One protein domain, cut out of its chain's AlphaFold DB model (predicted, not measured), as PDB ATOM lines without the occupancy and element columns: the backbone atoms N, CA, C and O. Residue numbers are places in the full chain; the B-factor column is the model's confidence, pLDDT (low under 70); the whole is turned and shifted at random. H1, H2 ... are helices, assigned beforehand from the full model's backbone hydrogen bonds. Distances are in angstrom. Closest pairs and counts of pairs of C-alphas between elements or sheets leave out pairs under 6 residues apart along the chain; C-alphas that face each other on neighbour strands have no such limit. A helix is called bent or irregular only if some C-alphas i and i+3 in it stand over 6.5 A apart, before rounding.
ATOM      1  N   PRO A 147     -29.507   0.531 -48.715       52.56
ATOM      2  CA  PRO A 147     -29.877  -0.871 -48.982       52.56
ATOM      3  C   PRO A 147     -28.709  -1.872 -48.938       52.56
ATOM      4  O   PRO A 147     -28.877  -3.015 -48.528       52.56
ATOM      5  N   TYR A 148     -27.490  -1.427 -49.263       54.03
ATOM      6  CA  TYR A 148     -26.271  -2.230 -49.163       54.03
ATOM      7  C   TYR A 148     -25.838  -2.525 -47.725       54.03
ATOM      8  O   TYR A 148     -25.278  -3.585 -47.470       54.03
ATOM      9  N   LEU A 149     -26.098  -1.622 -46.778       60.69
ATOM     10  CA  LEU A 149     -25.821  -1.857 -45.362       60.69
ATOM     11  C   LEU A 149     -26.784  -2.900 -44.786       60.69
ATOM     12  O   LEU A 149     -26.367  -3.763 -44.016       60.69
ATOM     13  N   LEU A 150     -28.050  -2.849 -45.210       63.56
ATOM     14  CA  LEU A 150     -29.034  -3.877 -44.890       63.56
ATOM     15  C   LEU A 150     -28.641  -5.214 -45.536       63.56
ATOM     16  O   LEU A 150     -28.575  -6.216 -44.835       63.56
ATOM     17  N   GLY A 151     -28.271  -5.231 -46.820       61.47
ATOM     18  CA  GLY A 151     -27.785  -6.440 -47.498       61.47
ATOM     19  C   GLY A 151     -26.529  -7.032 -46.848       61.47
ATOM     20  O   GLY A 151     -26.435  -8.242 -46.663       61.47
ATOM     21  N   TYR A 152     -25.591  -6.185 -46.414       64.12
ATOM     22  CA  TYR A 152     -24.421  -6.612 -45.646       64.12
ATOM     23  C   TYR A 152     -24.812  -7.228 -44.302       64.12
ATOM     24  O   TYR A 152     -24.274  -8.265 -43.918       64.12
ATOM     25  N   PHE A 153     -25.752  -6.611 -43.584       75.12
ATOM     26  CA  PHE A 153     -26.244  -7.148 -42.324       75.12
ATOM     27  C   PHE A 153     -26.941  -8.495 -42.532       75.12
ATOM     28  O   PHE A 153     -26.519  -9.486 -41.946       75.12
ATOM     29  N   PHE A 154     -27.926  -8.567 -43.425       77.12
ATOM     30  CA  PHE A 154     -28.708  -9.774 -43.705       77.12
ATOM     31  C   PHE A 154     -27.938 -10.877 -44.440       77.12
ATOM     32  O   PHE A 154     -28.464 -11.971 -44.634       77.12
ATOM     33  N   HIS A 155     -26.673 -10.652 -44.796       74.25
ATOM     34  CA  HIS A 155     -25.811 -11.712 -45.292       74.25
ATOM     35  C   HIS A 155     -25.343 -12.631 -44.139       74.25
ATOM     36  O   HIS A 155     -24.636 -12.163 -43.234       74.25
ATOM     37  N   PRO A 156     -25.622 -13.951 -44.183       75.06
ATOM     38  CA  PRO A 156     -25.360 -14.880 -43.074       75.06
ATOM     39  C   PRO A 156     -23.895 -15.021 -42.654       75.06
ATOM     40  O   PRO A 156     -23.615 -15.414 -41.524       75.06
ATOM     41  N   SER A 157     -22.946 -14.700 -43.541       65.62
ATOM     42  CA  SER A 157     -21.507 -14.706 -43.204       65.62
ATOM     43  C   SER A 157     -21.020 -13.436 -42.511       65.62
ATOM     44  O   SER A 157     -19.948 -13.452 -41.908       65.62
ATOM     45  N   TYR A 158     -21.747 -12.325 -42.654       71.56
ATOM     46  CA  TYR A 158     -21.281 -11.018 -42.200       71.56
ATOM     47  C   TYR A 158     -22.011 -10.585 -40.939       71.56
ATOM     48  O   TYR A 158     -21.348 -10.274 -39.953       71.56
ATOM     49  N   ARG A 159     -23.350 -10.582 -40.942       70.12
ATOM     50  CA  ARG A 159     -24.185 -10.275 -39.762       70.12
ATOM     51  C   ARG A 159     -23.814  -8.975 -39.046       70.12
ATOM     52  O   ARG A 159     -23.889  -8.864 -37.826       70.12
ATOM     53  N   GLY A 160     -23.339  -7.989 -39.805       60.44
ATOM     54  CA  GLY A 160     -22.872  -6.725 -39.241       60.44
ATOM     55  C   GLY A 160     -21.531  -6.795 -38.497       60.44
ATOM     56  O   GLY A 160     -21.214  -5.892 -37.722       60.44
ATOM     57  N   LYS A 161     -20.716  -7.832 -38.719       58.41
ATOM     58  CA  LYS A 161     -19.352  -7.915 -38.184       58.41
ATOM     59  C   LYS A 161     -18.535  -6.703 -38.642       58.41
ATOM     60  O   LYS A 161     -18.504  -6.385 -39.829       58.41
ATOM     61  N   GLY A 162     -17.874  -6.038 -37.697       54.44
ATOM     62  CA  GLY A 162     -17.064  -4.847 -37.962       54.44
ATOM     63  C   GLY A 162     -17.855  -3.545 -38.127       54.44
ATOM     64  O   GLY A 162     -17.255  -2.526 -38.462       54.44
ATOM     65  N   LEU A 163     -19.174  -3.547 -37.895       61.22
ATOM     66  CA  LEU A 163     -19.946  -2.307 -37.833       61.22
ATOM     67  C   LEU A 163     -19.616  -1.524 -36.558       61.22
ATOM     68  O   LEU A 163     -19.452  -2.111 -35.490       61.22
ATOM     69  N   LYS A 164     -19.551  -0.195 -36.687       53.91
ATOM     70  CA  LYS A 164     -19.365   0.725 -35.559       53.91
ATOM     71  C   LYS A 164     -20.585   0.721 -34.635       53.91
ATOM     72  O   LYS A 164     -21.706   0.423 -35.063       53.91
ATOM     73  N   ASP A 165     -20.366   1.133 -33.394       55.56
ATOM     74  CA  ASP A 165     -21.440   1.333 -32.426       55.56
ATOM     75  C   ASP A 165     -22.483   2.331 -32.950       55.56
ATOM     76  O   ASP A 165     -22.181   3.260 -33.698       55.56
ATOM     77  N   GLY A 166     -23.752   2.083 -32.623       65.00
ATOM     78  CA  GLY A 166     -24.892   2.868 -33.110       65.00
ATOM     79  C   GLY A 166     -25.395   2.498 -34.513       65.00
ATOM     80  O   GLY A 166     -26.579   2.682 -34.791       65.00
ATOM     81  N   ILE A 167     -24.575   1.883 -35.376       67.56
ATOM     82  CA  ILE A 167     -24.999   1.513 -36.743       67.56
ATOM     83  C   ILE A 167     -26.077   0.422 -36.736       67.56
ATOM     84  O   ILE A 167     -26.997   0.444 -37.550       67.56
ATOM     85  N   PHE A 168     -26.020  -0.506 -35.777       76.94
ATOM     86  CA  PHE A 168     -27.050  -1.538 -35.628       76.94
ATOM     87  C   PHE A 168     -28.441  -0.945 -35.356       76.94
ATOM     88  O   PHE A 168     -29.418  -1.408 -35.935       76.94
ATOM     89  N   ARG A 169     -28.530   0.125 -34.550       79.19
ATOM     90  CA  ARG A 169     -29.799   0.823 -34.286       79.19
ATOM     91  C   ARG A 169     -30.405   1.367 -35.579       79.19
ATOM     92  O   ARG A 169     -31.600   1.222 -35.807       79.19
ATOM     93  N   GLN A 170     -29.568   1.942 -36.444       71.81
ATOM     94  CA  GLN A 170     -30.009   2.425 -37.749       71.81
ATOM     95  C   GLN A 170     -30.493   1.256 -38.618       71.81
ATOM     96  O   GLN A 170     -31.603   1.285 -39.127       71.81
ATOM     97  N   ILE A 171     -29.722   0.175 -38.729       74.81
ATOM     98  CA  ILE A 171     -30.119  -1.021 -39.495       74.81
ATOM     99  C   ILE A 171     -31.499  -1.547 -39.063       74.81
ATOM    100  O   ILE A 171     -32.330  -1.864 -39.915       74.81
ATOM    101  N   VAL A 172     -31.768  -1.584 -37.756       83.69
ATOM    102  CA  VAL A 172     -33.066  -1.989 -37.199       83.69
ATOM    103  C   VAL A 172     -34.182  -1.021 -37.600       83.69
ATOM    104  O   VAL A 172     -35.184  -1.462 -38.160       83.69
ATOM    105  N   TYR A 173     -33.998   0.287 -37.390       80.25
ATOM    106  CA  TYR A 173     -34.984   1.311 -37.763       80.25
ATOM    107  C   TYR A 173     -35.433   1.167 -39.223       80.25
ATOM    108  O   TYR A 173     -36.623   1.182 -39.540       80.25
ATOM    109  N   TRP A 174     -34.476   0.979 -40.132       76.62
ATOM    110  CA  TRP A 174     -34.767   0.905 -41.562       76.62
ATOM    111  C   TRP A 174     -35.361  -0.435 -41.985       76.62
ATOM    112  O   TRP A 174     -36.183  -0.475 -42.896       76.62
ATOM    113  N   SER A 175     -35.027  -1.514 -41.280       81.12
ATOM    114  CA  SER A 175     -35.704  -2.800 -41.465       81.12
ATOM    115  C   SER A 175     -37.182  -2.704 -41.074       81.12
ATOM    116  O   SER A 175     -38.032  -3.212 -41.799       81.12
ATOM    117  N   ILE A 176     -37.510  -1.968 -40.003       81.56
ATOM    118  CA  ILE A 176     -38.901  -1.691 -39.603       81.56
ATOM    119  C   ILE A 176     -39.617  -0.828 -40.652       81.56
ATOM    120  O   ILE A 176     -40.763  -1.107 -40.991       81.56
ATOM    121  N   LYS A 177     -38.948   0.177 -41.231       77.94
ATOM    122  CA  LYS A 177     -39.527   0.964 -42.336       77.94
ATOM    123  C   LYS A 177     -39.877   0.100 -43.553       77.94
ATOM    124  O   LYS A 177     -40.958   0.267 -44.105       77.94
ATOM    125  N   ILE A 178     -39.003  -0.831 -43.945       73.94
ATOM    126  CA  ILE A 178     -39.289  -1.783 -45.035       73.94
ATOM    127  C   ILE A 178     -40.447  -2.708 -44.652       73.94
ATOM    128  O   ILE A 178     -41.322  -2.968 -45.471       73.94
ATOM    129  N   LEU A 179     -40.476  -3.179 -43.404       80.50
ATOM    130  CA  LEU A 179     -41.545  -4.038 -42.906       80.50
ATOM    131  C   LEU A 179     -42.922  -3.365 -43.027       80.50
ATOM    132  O   LEU A 179     -43.846  -3.970 -43.562       80.50
ATOM    133  N   ILE A 180     -43.050  -2.116 -42.574       74.75
ATOM    134  CA  ILE A 180     -44.315  -1.367 -42.621       74.75
ATOM    135  C   ILE A 180     -44.711  -1.067 -44.071       74.75
ATOM    136  O   ILE A 180     -45.847  -1.305 -44.464       74.75
ATOM    137  N   ASN A 181     -43.771  -0.572 -44.883       71.75
ATOM    138  CA  ASN A 181     -44.095  -0.037 -46.208       71.75
ATOM    139  C   ASN A 181     -44.243  -1.112 -47.294       71.75
ATOM    140  O   ASN A 181     -44.895  -0.862 -48.304       71.75
ATOM    141  N   SER A 182     -43.594  -2.269 -47.134       69.00
ATOM    142  CA  SER A 182     -43.486  -3.280 -48.199       69.00
ATOM    143  C   SER A 182     -44.016  -4.659 -47.807       69.00
ATOM    144  O   SER A 182     -44.192  -5.502 -48.680       69.00
ATOM    145  N   VAL A 183     -44.245  -4.917 -46.515       71.00
ATOM    146  CA  VAL A 183     -44.730  -6.216 -45.999       71.00
ATOM    147  C   VAL A 183     -46.048  -6.056 -45.221       71.00
ATOM    148  O   VAL A 183     -46.557  -7.029 -44.680       71.00
ATOM    149  N   ASP A 184     -46.601  -4.839 -45.170       74.88
ATOM    150  CA  ASP A 184     -47.785  -4.450 -44.386       74.88
ATOM    151  C   ASP A 184     -47.696  -4.786 -42.884       74.88
ATOM    152  O   ASP A 184     -48.678  -5.133 -42.232       74.88
ATOM    153  N   GLY A 185     -46.491  -4.698 -42.311       81.50
ATOM    154  CA  GLY A 185     -46.291  -4.953 -40.888       81.50
ATOM    155  C   GLY A 185     -46.756  -3.814 -39.977       81.50
ATOM    156  O   GLY A 185     -46.868  -2.657 -40.374       81.50
ATOM    157  N   GLY A 186     -46.954  -4.145 -38.703       84.44
ATOM    158  CA  GLY A 186     -47.270  -3.215 -37.621       84.44
ATOM    159  C   GLY A 186     -46.345  -3.397 -36.416       84.44
ATOM    160  O   GLY A 186     -45.342  -4.124 -36.475       84.44
ATOM    161  N   LYS A 187     -46.687  -2.736 -35.309       88.38
ATOM    162  CA  LYS A 187     -45.902  -2.672 -34.067       88.38
ATOM    163  C   LYS A 187     -45.443  -4.033 -33.534       88.38
ATOM    164  O   LYS A 187     -44.284  -4.169 -33.143       88.38
ATOM    165  N   ASN A 188     -46.307  -5.047 -33.552       88.75
ATOM    166  CA  ASN A 188     -45.988  -6.374 -33.013       88.75
ATOM    167  C   ASN A 188     -44.979  -7.105 -33.904       88.75
ATOM    168  O   ASN A 188     -43.953  -7.578 -33.417       88.75
ATOM    169  N   SER A 189     -45.201  -7.104 -35.224       89.25
ATOM    170  CA  SER A 189     -44.238  -7.667 -36.182       89.25
ATOM    171  C   SER A 189     -42.906  -6.906 -36.186       89.25
ATOM    172  O   SER A 189     -41.854  -7.508 -36.381       89.25
ATOM    173  N   ALA A 190     -42.925  -5.594 -35.928       89.00
ATOM    174  CA  ALA A 190     -41.716  -4.791 -35.788       89.00
ATOM    175  C   ALA A 190     -40.939  -5.147 -34.511       89.00
ATOM    176  O   ALA A 190     -39.719  -5.284 -34.565       89.00
ATOM    177  N   SER A 191     -41.631  -5.347 -33.387       89.75
ATOM    178  CA  SER A 191     -41.024  -5.813 -32.134       89.75
ATOM    179  C   SER A 191     -40.362  -7.184 -32.305       89.75
ATOM    180  O   SER A 191     -39.188  -7.368 -31.974       89.75
ATOM    181  N   GLU A 192     -41.078  -8.119 -32.930       90.00
ATOM    182  CA  GLU A 192     -40.569  -9.457 -33.230       90.00
ATOM    183  C   GLU A 192     -39.363  -9.405 -34.182       90.00
ATOM    184  O   GLU A 192     -38.349 -10.067 -33.960       90.00
ATOM    185  N   LEU A 193     -39.405  -8.543 -35.201       91.75
ATOM    186  CA  LEU A 193     -38.268  -8.306 -36.088       91.75
ATOM    187  C   LEU A 193     -37.026  -7.809 -35.324       91.75
ATOM    188  O   LEU A 193     -35.920  -8.262 -35.621       91.75
ATOM    189  N   ILE A 194     -37.172  -6.914 -34.338       91.06
ATOM    190  CA  ILE A 194     -36.041  -6.444 -33.513       91.06
ATOM    191  C   ILE A 194     -35.385  -7.623 -32.783       91.06
ATOM    192  O   ILE A 194     -34.151  -7.728 -32.764       91.06
ATOM    193  N   LEU A 195     -36.198  -8.510 -32.201       89.50
ATOM    194  CA  LEU A 195     -35.719  -9.703 -31.501       89.50
ATOM    195  C   LEU A 195     -34.972 -10.632 -32.457       89.50
ATOM    196  O   LEU A 195     -33.798 -10.930 -32.215       89.50
ATOM    197  N   GLN A 196     -35.593 -10.968 -33.591       91.44
ATOM    198  CA  GLN A 196     -34.977 -11.792 -34.628       91.44
ATOM    199  C   GLN A 196     -33.648 -11.203 -35.102       91.44
ATOM    200  O   GLN A 196     -32.658 -11.924 -35.198       91.44
ATOM    201  N   MET A 197     -33.579  -9.894 -35.371       91.06
ATOM    202  CA  MET A 197     -32.351  -9.242 -35.849       91.06
ATOM    203  C   MET A 197     -31.244  -9.260 -34.800       91.06
ATOM    204  O   MET A 197     -30.068  -9.412 -35.143       91.06
ATOM    205  N   SER A 198     -31.595  -9.114 -33.523       89.81
ATOM    206  CA  SER A 198     -30.624  -9.219 -32.440       89.81
ATOM    207  C   SER A 198     -30.132 -10.656 -32.259       89.81
ATOM    208  O   SER A 198     -28.936 -10.842 -32.050       89.81
ATOM    209  N   ASP A 199     -31.001 -11.659 -32.371       90.25
ATOM    210  CA  ASP A 199     -30.605 -13.072 -32.287       90.25
ATOM    211  C   ASP A 199     -29.770 -13.511 -33.485       90.25
ATOM    212  O   ASP A 199     -28.729 -14.152 -33.329       90.25
ATOM    213  N   TYR A 200     -30.140 -13.041 -34.672       90.44
ATOM    214  CA  TYR A 200     -29.388 -13.238 -35.900       90.44
ATOM    215  C   TYR A 200     -27.964 -12.671 -35.802       90.44
ATOM    216  O   TYR A 200     -26.996 -13.370 -36.130       90.44
ATOM    217  N   LYS A 201     -27.816 -11.438 -35.295       86.56
ATOM    218  CA  LYS A 201     -26.512 -10.793 -35.050       86.56
ATOM    219  C   LYS A 201     -25.654 -11.580 -34.054       86.56
ATOM    220  O   LYS A 201     -24.445 -11.698 -34.256       86.56
ATOM    221  N   ASP A 202     -26.275 -12.106 -33.000       85.38
ATOM    222  CA  ASP A 202     -25.603 -12.811 -31.905       85.38
ATOM    223  C   ASP A 202     -25.356 -14.305 -32.193       85.38
ATOM    224  O   ASP A 202     -24.805 -14.994 -31.337       85.38
ATOM    225  N   TYR A 203     -25.722 -14.807 -33.380       85.44
ATOM    226  CA  TYR A 203     -25.642 -16.235 -33.733       85.44
ATOM    227  C   TYR A 203     -26.435 -17.135 -32.771       85.44
ATOM    228  O   TYR A 203     -26.021 -18.255 -32.478       85.44
ATOM    229  N   LYS A 204     -27.560 -16.633 -32.260       88.19
ATOM    230  CA  LYS A 204     -28.479 -17.400 -31.412       88.19
ATOM    231  C   LYS A 204     -29.465 -18.191 -32.255       88.19
ATOM    232  O   LYS A 204     -29.685 -17.854 -33.415       88.19
ATOM    233  N   GLU A 205     -30.067 -19.195 -31.631       84.25
ATOM    234  CA  GLU A 205     -31.116 -20.024 -32.220       84.25
ATOM    235  C   GLU A 205     -32.238 -19.172 -32.834       84.25
ATOM    236  O   GLU A 205     -32.680 -18.218 -32.182       84.25
ATOM    237  N   PRO A 206     -32.676 -19.441 -34.083       87.75
ATOM    238  CA  PRO A 206     -32.292 -20.539 -34.997       87.75
ATOM    239  C   PRO A 206     -31.197 -20.175 -36.031       87.75
ATOM    240  O   PRO A 206     -31.088 -20.774 -37.105       87.75
ATOM    241  N   TYR A 207     -30.405 -19.134 -35.769       88.50
ATOM    242  CA  TYR A 207     -29.388 -18.600 -36.678       88.50
ATOM    243  C   TYR A 207     -27.956 -19.048 -36.346       88.50
ATOM    244  O   TYR A 207     -27.003 -18.526 -36.919       88.50
ATOM    245  N   GLU A 208     -27.749 -19.979 -35.431       86.56
ATOM    246  CA  GLU A 208     -26.447 -20.474 -34.967       86.56
ATOM    247  C   GLU A 208     -25.604 -21.117 -36.079       86.56
ATOM    248  O   GLU A 208     -24.370 -21.103 -36.030       86.56
ATOM    249  N   TYR A 209     -26.260 -21.640 -37.118       82.50
ATOM    250  CA  TYR A 209     -25.597 -22.372 -38.188       82.50
ATOM    251  C   TYR A 209     -24.629 -21.499 -38.990       82.50
ATOM    252  O   TYR A 209     -24.862 -20.325 -39.299       82.50
ATOM    253  N   LYS A 210     -23.514 -22.103 -39.400       78.81
ATOM    254  CA  LYS A 210     -22.546 -21.439 -40.270       78.81
ATOM    255  C   LYS A 210     -23.051 -21.438 -41.709       78.81
ATOM    256  O   LYS A 210     -23.423 -22.471 -42.257       78.81
ATOM    257  N   TYR A 211     -22.968 -20.285 -42.359       75.44
ATOM    258  CA  TYR A 211     -23.196 -20.193 -43.796       75.44
ATOM    259  C   TYR A 211     -22.028 -20.782 -44.586       75.44
ATOM    260  O   TYR A 211     -20.867 -20.428 -44.355       75.44
ATOM    261  N   VAL A 212     -22.340 -21.650 -45.548       71.38
ATOM    262  CA  VAL A 212     -21.353 -22.258 -46.445       71.38
ATOM    263  C   VAL A 212     -21.530 -21.692 -47.848       71.38
ATOM    264  O   VAL A 212     -22.493 -22.000 -48.550       71.38
ATOM    265  N   TYR A 213     -20.570 -20.860 -48.250       48.84
ATOM    266  CA  TYR A 213     -20.517 -20.260 -49.580       48.84
ATOM    267  C   TYR A 213     -20.512 -21.343 -50.677       48.84
ATOM    268  O   TYR A 213     -19.898 -22.394 -50.499       48.84
ATOM    269  N   ARG A 214     -21.210 -21.089 -51.795       54.00
ATOM    270  CA  ARG A 214     -21.464 -22.004 -52.937       54.00
ATOM    271  C   ARG A 214     -22.385 -23.203 -52.688       54.00
ATOM    272  O   ARG A 214     -22.852 -23.774 -53.661       54.00
ATOM    273  N   LYS A 215     -22.680 -23.570 -51.438       67.19
ATOM    274  CA  LYS A 215     -23.654 -24.639 -51.142       67.19
ATOM    275  C   LYS A 215     -25.074 -24.120 -50.977       67.19
ATOM    276  O   LYS A 215     -26.021 -24.786 -51.369       67.19
ATOM    277  N   TYR A 216     -25.212 -22.931 -50.402       62.69
ATOM    278  CA  TYR A 216     -26.502 -22.292 -50.200       62.69
ATOM    279  C   TYR A 216     -26.503 -20.910 -50.841       62.69
ATOM    280  O   TYR A 216     -25.524 -20.172 -50.752       62.69
ATOM    281  N   SER A 217     -27.635 -20.545 -51.438       68.25
ATOM    282  CA  SER A 217     -28.009 -19.139 -51.586       68.25
ATOM    283  C   SER A 217     -28.422 -18.576 -50.218       68.25
ATOM    284  O   SER A 217     -28.823 -19.323 -49.323       68.25
ATOM    285  N   ILE A 218     -28.395 -17.251 -50.053       65.00
ATOM    286  CA  ILE A 218     -28.871 -16.592 -48.821       65.00
ATOM    287  C   ILE A 218     -30.324 -16.992 -48.526       65.00
ATOM    288  O   ILE A 218     -30.667 -17.319 -47.393       65.00
ATOM    289  N   LYS A 219     -31.163 -17.029 -49.569       73.31
ATOM    290  CA  LYS A 219     -32.580 -17.389 -49.466       73.31
ATOM    291  C   LYS A 219     -32.776 -18.840 -49.028       73.31
ATOM    292  O   LYS A 219     -33.615 -19.102 -48.177       73.31
ATOM    293  N   SER A 220     -32.011 -19.778 -49.588       75.06
ATOM    294  CA  SER A 220     -32.089 -21.186 -49.178       75.06
ATOM    295  C   SER A 220     -31.546 -21.400 -47.768       75.06
ATOM    296  O   SER A 220     -32.103 -22.211 -47.049       75.06
ATOM    297  N   TRP A 221     -30.514 -20.658 -47.355       80.88
ATOM    298  CA  TRP A 221     -29.984 -20.743 -45.992       80.88
ATOM    299  C   TRP A 221     -30.983 -20.213 -44.956       80.88
ATOM    300  O   TRP A 221     -31.222 -20.860 -43.952       80.88
ATOM    301  N   LEU A 222     -31.650 -19.085 -45.218       81.75
ATOM    302  CA  LEU A 222     -32.692 -18.581 -44.309       81.75
ATOM    303  C   LEU A 222     -33.913 -19.506 -44.224       81.75
ATOM    304  O   LEU A 222     -34.637 -19.466 -43.241       81.75
ATOM    305  N   ARG A 223     -34.151 -20.358 -45.227       81.12
ATOM    306  CA  ARG A 223     -35.208 -21.376 -45.150       81.12
ATOM    307  C   ARG A 223     -34.855 -22.527 -44.212       81.12
ATOM    308  O   ARG A 223     -35.771 -23.143 -43.687       81.12
ATOM    309  N   THR A 224     -33.570 -22.803 -43.975       80.38
ATOM    310  CA  THR A 224     -33.164 -23.887 -43.064       80.38
ATOM    311  C   THR A 224     -33.368 -23.536 -41.594       80.38
ATOM    312  O   THR A 224     -33.156 -24.391 -40.750       80.38
ATOM    313  N   THR A 225     -33.726 -22.290 -41.267       79.44
ATOM    314  CA  THR A 225     -33.973 -21.870 -39.881       79.44
ATOM    315  C   THR A 225     -35.403 -22.175 -39.418       79.44
ATOM    316  O   THR A 225     -35.726 -21.839 -38.287       79.44
ATOM    317  N   GLU A 226     -36.254 -22.738 -40.293       74.19
ATOM    318  CA  GLU A 226     -37.610 -23.248 -40.002       74.19
ATOM    319  C   GLU A 226     -38.456 -22.339 -39.090       74.19
ATOM    320  O   GLU A 226     -39.034 -22.765 -38.097       74.19
ATOM    321  N   GLN A 227     -38.526 -21.046 -39.426       74.12
ATOM    322  CA  GLN A 227     -39.346 -20.079 -38.695       74.12
ATOM    323  C   GLN A 227     -40.642 -19.766 -39.445       74.12
ATOM    324  O   GLN A 227     -40.592 -19.229 -40.554       74.12
ATOM    325  N   ASP A 228     -41.786 -19.990 -38.794       60.75
ATOM    326  CA  ASP A 228     -43.115 -19.690 -39.348       60.75
ATOM    327  C   ASP A 228     -43.300 -18.192 -39.664       60.75
ATOM    328  O   ASP A 228     -43.879 -17.830 -40.685       60.75
ATOM    329  N   ASN A 229     -42.725 -17.305 -38.839       70.12
ATOM    330  CA  ASN A 229     -42.799 -15.846 -38.993       70.12
ATOM    331  C   ASN A 229     -41.416 -15.207 -39.192       70.12
ATOM    332  O   ASN A 229     -41.013 -14.315 -38.444       70.12
ATOM    333  N   SER A 230     -40.661 -15.654 -40.201       82.75
ATOM    334  CA  SER A 230     -39.340 -15.080 -40.500       82.75
ATOM    335  C   SER A 230     -39.442 -13.694 -41.159       82.75
ATOM    336  O   SER A 230     -39.389 -13.553 -42.388       82.75
ATOM    337  N   TRP A 231     -39.549 -12.636 -40.350       87.25
ATOM    338  CA  TRP A 231     -39.522 -11.249 -40.832       87.25
ATOM    339  C   TRP A 231     -38.177 -10.917 -41.480       87.25
ATOM    340  O   TRP A 231     -38.134 -10.252 -42.519       87.25
ATOM    341  N   ILE A 232     -37.084 -11.469 -40.939       85.62
ATOM    342  CA  ILE A 232     -35.762 -11.423 -41.575       85.62
ATOM    343  C   ILE A 232     -35.804 -12.038 -42.974       85.62
ATOM    344  O   ILE A 232     -35.289 -11.430 -43.912       85.62
ATOM    345  N   GLY A 233     -36.424 -13.208 -43.148       80.25
ATOM    346  CA  GLY A 233     -36.562 -13.864 -44.449       80.25
ATOM    347  C   GLY A 233     -37.338 -13.024 -45.465       80.25
ATOM    348  O   GLY A 233     -36.905 -12.894 -46.619       80.25
ATOM    349  N   LYS A 234     -38.444 -12.403 -45.031       80.75
ATOM    350  CA  LYS A 234     -39.268 -11.508 -45.863       80.75
ATOM    351  C   LYS A 234     -38.471 -10.268 -46.301       80.75
ATOM    352  O   LYS A 234     -38.354 -10.010 -47.498       80.75
ATOM    353  N   ILE A 235     -37.817  -9.573 -45.367       76.56
ATOM    354  CA  ILE A 235     -37.007  -8.374 -45.657       76.56
ATOM    355  C   ILE A 235     -35.776  -8.710 -46.506       76.56
ATOM    356  O   ILE A 235     -35.467  -8.008 -47.467       76.56
ATOM    357  N   THR A 236     -35.092  -9.815 -46.205       73.44
ATOM    358  CA  THR A 236     -33.914 -10.258 -46.967       73.44
ATOM    359  C   THR A 236     -34.277 -10.594 -48.409       73.44
ATOM    360  O   THR A 236     -33.497 -10.324 -49.320       73.44
ATOM    361  N   SER A 237     -35.468 -11.153 -48.639       67.94
ATOM    362  CA  SER A 237     -35.958 -11.426 -49.992       67.94
ATOM    363  C   SER A 237     -36.174 -10.140 -50.791       67.94
ATOM    364  O   SER A 237     -35.782 -10.102 -51.954       67.94
ATOM    365  N   ILE A 238     -36.722  -9.094 -50.162       64.50
ATOM    366  CA  ILE A 238     -36.910  -7.769 -50.780       64.50
ATOM    367  C   ILE A 238     -35.561  -7.109 -51.079       64.50
ATOM    368  O   ILE A 238     -35.351  -6.574 -52.160       64.50
ATOM    369  N   ILE A 239     -34.610  -7.158 -50.147       61.03
ATOM    370  CA  ILE A 239     -33.298  -6.530 -50.356       61.03
ATOM    371  C   ILE A 239     -32.518  -7.248 -51.459       61.03
ATOM    372  O   ILE A 239     -31.911  -6.595 -52.303       61.03
ATOM    373  N   ASN A 240     -32.550  -8.581 -51.481       58.19
ATOM    374  CA  ASN A 240     -31.845  -9.365 -52.494       58.19
ATOM    375  C   ASN A 240     -32.494  -9.290 -53.883       58.19
ATOM    376  O   ASN A 240     -31.842  -9.662 -54.854       58.19
ATOM    377  N   SER A 241     -33.742  -8.822 -54.002       57.88
ATOM    378  CA  SER A 241     -34.348  -8.527 -55.306       57.88
ATOM    379  C   SER A 241     -33.967  -7.149 -55.851       57.88
ATOM    380  O   SER A 241     -34.284  -6.852 -56.999       57.88
ATOM    381  N   ILE A 242     -33.281  -6.308 -55.068       52.81
ATOM    382  CA  ILE A 242     -32.778  -5.011 -55.530       52.81
ATOM    383  C   ILE A 242     -31.409  -5.214 -56.184       52.81
ATOM    384  O   ILE A 242     -30.404  -5.470 -55.516       52.81
ATOM    385  N   THR A 243     -31.354  -5.051 -57.504       45.69
ATOM    386  CA  THR A 243     -30.103  -5.119 -58.265       45.69
ATOM    387  C   THR A 243     -29.172  -3.966 -57.859       45.69
ATOM    388  O   THR A 243     -29.597  -2.809 -57.842       45.69
ATOM    389  N   PRO A 244     -27.878  -4.216 -57.569       38.75
ATOM    390  CA  PRO A 244     -26.952  -3.172 -57.117       38.75
ATOM    391  C   PRO A 244     -26.550  -2.176 -58.221       38.75
ATOM    392  O   PRO A 244     -25.795  -1.233 -57.978       38.75
ATOM    393  N   HIS A 245     -27.016  -2.383 -59.451       41.28
ATOM    394  CA  HIS A 245     -26.694  -1.566 -60.612       41.28
ATOM    395  C   HIS A 245     -27.948  -1.289 -61.446       41.28
ATOM    396  O   HIS A 245     -28.857  -2.107 -61.526       41.28
ATOM    397  N   ASN A 246     -27.974  -0.122 -62.094       42.47
ATOM    398  CA  ASN A 246     -29.058   0.324 -62.979       42.47
ATOM    399  C   ASN A 246     -28.982  -0.281 -64.392       42.47
ATOM    400  O   ASN A 246     -29.692   0.159 -65.282       42.47
ATOM    401  N   ILE A 247     -28.072  -1.234 -64.588       37.44
ATOM    402  CA  ILE A 247     -27.678  -1.818 -65.876       37.44
ATOM    403  C   ILE A 247     -28.162  -3.289 -65.954       37.44
ATOM    404  O   ILE A 247     -27.821  -4.035 -66.856       37.44
ATOM    405  N   GLY A 248     -28.979  -3.744 -64.991       30.14
ATOM    406  CA  GLY A 248     -29.332  -5.165 -64.833       30.14
ATOM    407  C   GLY A 248     -30.039  -5.800 -66.032       30.14
ATOM    408  O   GLY A 248     -30.011  -7.018 -66.165       30.14
ATOM    409  N   GLY A 357     -50.551  -5.657 -34.921       84.94
ATOM    410  CA  GLY A 357     -50.762  -4.523 -34.033       84.94
ATOM    411  C   GLY A 357     -50.949  -3.204 -34.790       84.94
ATOM    412  O   GLY A 357     -51.231  -3.168 -35.988       84.94
ATOM    413  N   GLU A 358     -50.786  -2.092 -34.076       85.31
ATOM    414  CA  GLU A 358     -50.974  -0.742 -34.619       85.31
ATOM    415  C   GLU A 358     -50.012  -0.456 -35.788       85.31
ATOM    416  O   GLU A 358     -48.818  -0.760 -35.712       85.31
ATOM    417  N   LYS A 359     -50.520   0.175 -36.859       77.75
ATOM    418  CA  LYS A 359     -49.705   0.636 -38.003       77.75
ATOM    419  C   LYS A 359     -49.000   1.970 -37.734       77.75
ATOM    420  O   LYS A 359     -47.933   2.232 -38.279       77.75
ATOM    421  N   LEU A 360     -49.590   2.808 -36.882       79.00
ATOM    422  CA  LEU A 360     -49.043   4.095 -36.457       79.00
ATOM    423  C   LEU A 360     -48.415   3.942 -35.073       79.00
ATOM    424  O   LEU A 360     -49.115   3.901 -34.069       79.00
ATOM    425  N   PHE A 361     -47.090   3.853 -35.031       85.12
ATOM    426  CA  PHE A 361     -46.314   3.797 -33.797       85.12
ATOM    427  C   PHE A 361     -44.966   4.496 -33.983       85.12
ATOM    428  O   PHE A 361     -44.445   4.588 -35.099       85.12
ATOM    429  N   ASP A 362     -44.392   4.980 -32.883       85.94
ATOM    430  CA  ASP A 362     -43.057   5.568 -32.893       85.94
ATOM    431  C   ASP A 362     -41.994   4.453 -32.946       85.94
ATOM    432  O   ASP A 362     -41.866   3.618 -32.045       85.94
ATOM    433  N   ILE A 363     -41.249   4.418 -34.056       80.62
ATOM    434  CA  ILE A 363     -40.198   3.425 -34.297       80.62
ATOM    435  C   ILE A 363     -39.025   3.645 -33.340       80.62
ATOM    436  O   ILE A 363     -38.436   2.669 -32.874       80.62
ATOM    437  N   ASP A 364     -38.665   4.894 -33.044       81.88
ATOM    438  CA  ASP A 364     -37.552   5.197 -32.151       81.88
ATOM    439  C   ASP A 364     -37.876   4.779 -30.715       81.88
ATOM    440  O   ASP A 364     -37.040   4.135 -30.073       81.88
ATOM    441  N   ASP A 365     -39.096   5.029 -30.242       86.12
ATOM    442  CA  ASP A 365     -39.551   4.559 -28.928       86.12
ATOM    443  C   ASP A 365     -39.598   3.030 -28.841       86.12
ATOM    444  O   ASP A 365     -39.162   2.441 -27.841       86.12
ATOM    445  N   LEU A 366     -40.067   2.354 -29.896       86.50
ATOM    446  CA  LEU A 366     -40.078   0.890 -29.950       86.50
ATOM    447  C   LEU A 366     -38.654   0.313 -29.914       86.50
ATOM    448  O   LEU A 366     -38.370  -0.628 -29.168       86.50
ATOM    449  N   VAL A 367     -37.740   0.887 -30.698       82.25
ATOM    450  CA  VAL A 367     -36.335   0.463 -30.744       82.25
ATOM    451  C   VAL A 367     -35.655   0.698 -29.396       82.25
ATOM    452  O   VAL A 367     -34.945  -0.187 -28.913       82.25
ATOM    453  N   ASN A 368     -35.898   1.849 -28.765       81.62
ATOM    454  CA  ASN A 368     -35.339   2.177 -27.457       81.62
ATOM    455  C   ASN A 368     -35.871   1.230 -26.378       81.62
ATOM    456  O   ASN A 368     -35.077   0.595 -25.691       81.62
ATOM    457  N   SER A 369     -37.188   1.062 -26.259       82.25
ATOM    458  CA  SER A 369     -37.786   0.176 -25.249       82.25
ATOM    459  C   SER A 369     -37.328  -1.280 -25.398       82.25
ATOM    460  O   SER A 369     -36.970  -1.920 -24.409       82.25
ATOM    461  N   THR A 370     -37.244  -1.797 -26.624       78.06
ATOM    462  CA  THR A 370     -36.920  -3.212 -26.869       78.06
ATOM    463  C   THR A 370     -35.428  -3.508 -26.709       78.06
ATOM    464  O   THR A 370     -35.050  -4.487 -26.059       78.06
ATOM    465  N   LEU A 371     -34.552  -2.653 -27.252       71.62
ATOM    466  CA  LEU A 371     -33.106  -2.859 -27.142       71.62
ATOM    467  C   LEU A 371     -32.592  -2.559 -25.731       71.62
ATOM    468  O   LEU A 371     -31.736  -3.299 -25.247       71.62
ATOM    469  N   VAL A 372     -33.115  -1.533 -25.049       60.00
ATOM    470  CA  VAL A 372     -32.709  -1.187 -23.674       60.00
ATOM    471  C   VAL A 372     -33.119  -2.291 -22.693       60.00
ATOM    472  O   VAL A 372     -32.285  -2.729 -21.897       60.00
ATOM    473  N   ASN A 373     -34.337  -2.834 -22.800       49.53
ATOM    474  CA  ASN A 373     -34.808  -3.910 -21.916       49.53
ATOM    475  C   ASN A 373     -33.971  -5.199 -22.022       49.53
ATOM    476  O   ASN A 373     -33.778  -5.896 -21.024       49.53
ATOM    477  N   ARG A 374     -33.381  -5.491 -23.189       47.88
ATOM    478  CA  ARG A 374     -32.512  -6.667 -23.375       47.88
ATOM    479  C   ARG A 374     -31.170  -6.553 -22.642       47.88
ATOM    480  O   ARG A 374     -30.626  -7.571 -22.214       47.88
ATOM    481  N   TYR A 375     -30.654  -5.336 -22.438       42.31
ATOM    482  CA  TYR A 375     -29.443  -5.116 -21.635       42.31
ATOM    483  C   TYR A 375     -29.698  -5.272 -20.125       42.31
ATOM    484  O   TYR A 375     -28.781  -5.658 -19.398       42.31
TER     485      TYR A 375
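Overview. This is residues 147 to 248 and 357 to 375 of the 506 residues of an uncharacterized protein of Rhizophagus irregularis (UniProt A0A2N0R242). What shape do these atoms make? A hairpin of two crossed helices, H2 and H3, runs through the middle of a compact body. H6 packs across both on one side of the hairpin, while on its other side H5 packs on both, with H1 and H4 packed on H5. What is it built of? The printed part has 121 residues with six named helices, H1 to H6 in chain order, and no named strand; the class is all helix. How large is it? It is compact, with a radius of gyration of the C-alphas of 14.2 A, and rounded, spanning 40 by 35 by 31 A.

Arrangement. What does the longest helix touch? H2, residues 167 to 183, touches H3, residues 187 to 201, in a helical hairpin at 45 degrees, opposite ways; their closest C-alphas, Ile 176 and Ala 190, are 5.7 A apart. With residues 169 to 176 alone it touches residues 363 to 367 of H6, residues 363 to 375, at a steep tilt of 51 degrees; the closest C-alphas are those of Tyr 173 and Ile 363, 6.6 A. What does H5 touch? H5, residues 231 to 240, is a hub like H2, each touching four helices, and stands about perpendicular to H2 at 89 degrees, with the C-alphas of Leu 179 and Ile 235 closest at 6.9 A. It touches H1, residues 147 to 154, with the C-alphas of Phe 154 and Thr 236 closest at 6.2 A, and forms a helical hairpin with H4, residues 218 to 223, at a shallow tilt of 23 degrees, with those of Leu 222 and Gly 233 closest at 6.1 A. H4 and H6 are apart. Are the helix backbones complete? Every O i to N i+4 pair is within hydrogen-bond range in H1, H2, H3, H4 and H5, and 8 of 9 are in H6.

Along the chain. Where does the first helix begin? C-alpha 147 of H1 is at (-29.877, -0.871, -48.982). How long are the longer helices? From first to last C-alpha H2 measures 23.1 A, H3 21.0 A and H6 18.7 A. Where does the last helix end? C-alpha 375 of H6 is at (-29.443, -5.116, -21.635).

Size, cuts and confidence. Is the printed part continuous? Residues 249 to 356 are not printed, and C-alphas 248 and 357 are 37.5 A apart across the cut. Which links are long? Those from H1 to H2 and from H3 to H4. Where is confidence low? The mean pLDDT of the printed part is 73.2; 39 residues are under 70, among them residues 237 to 248.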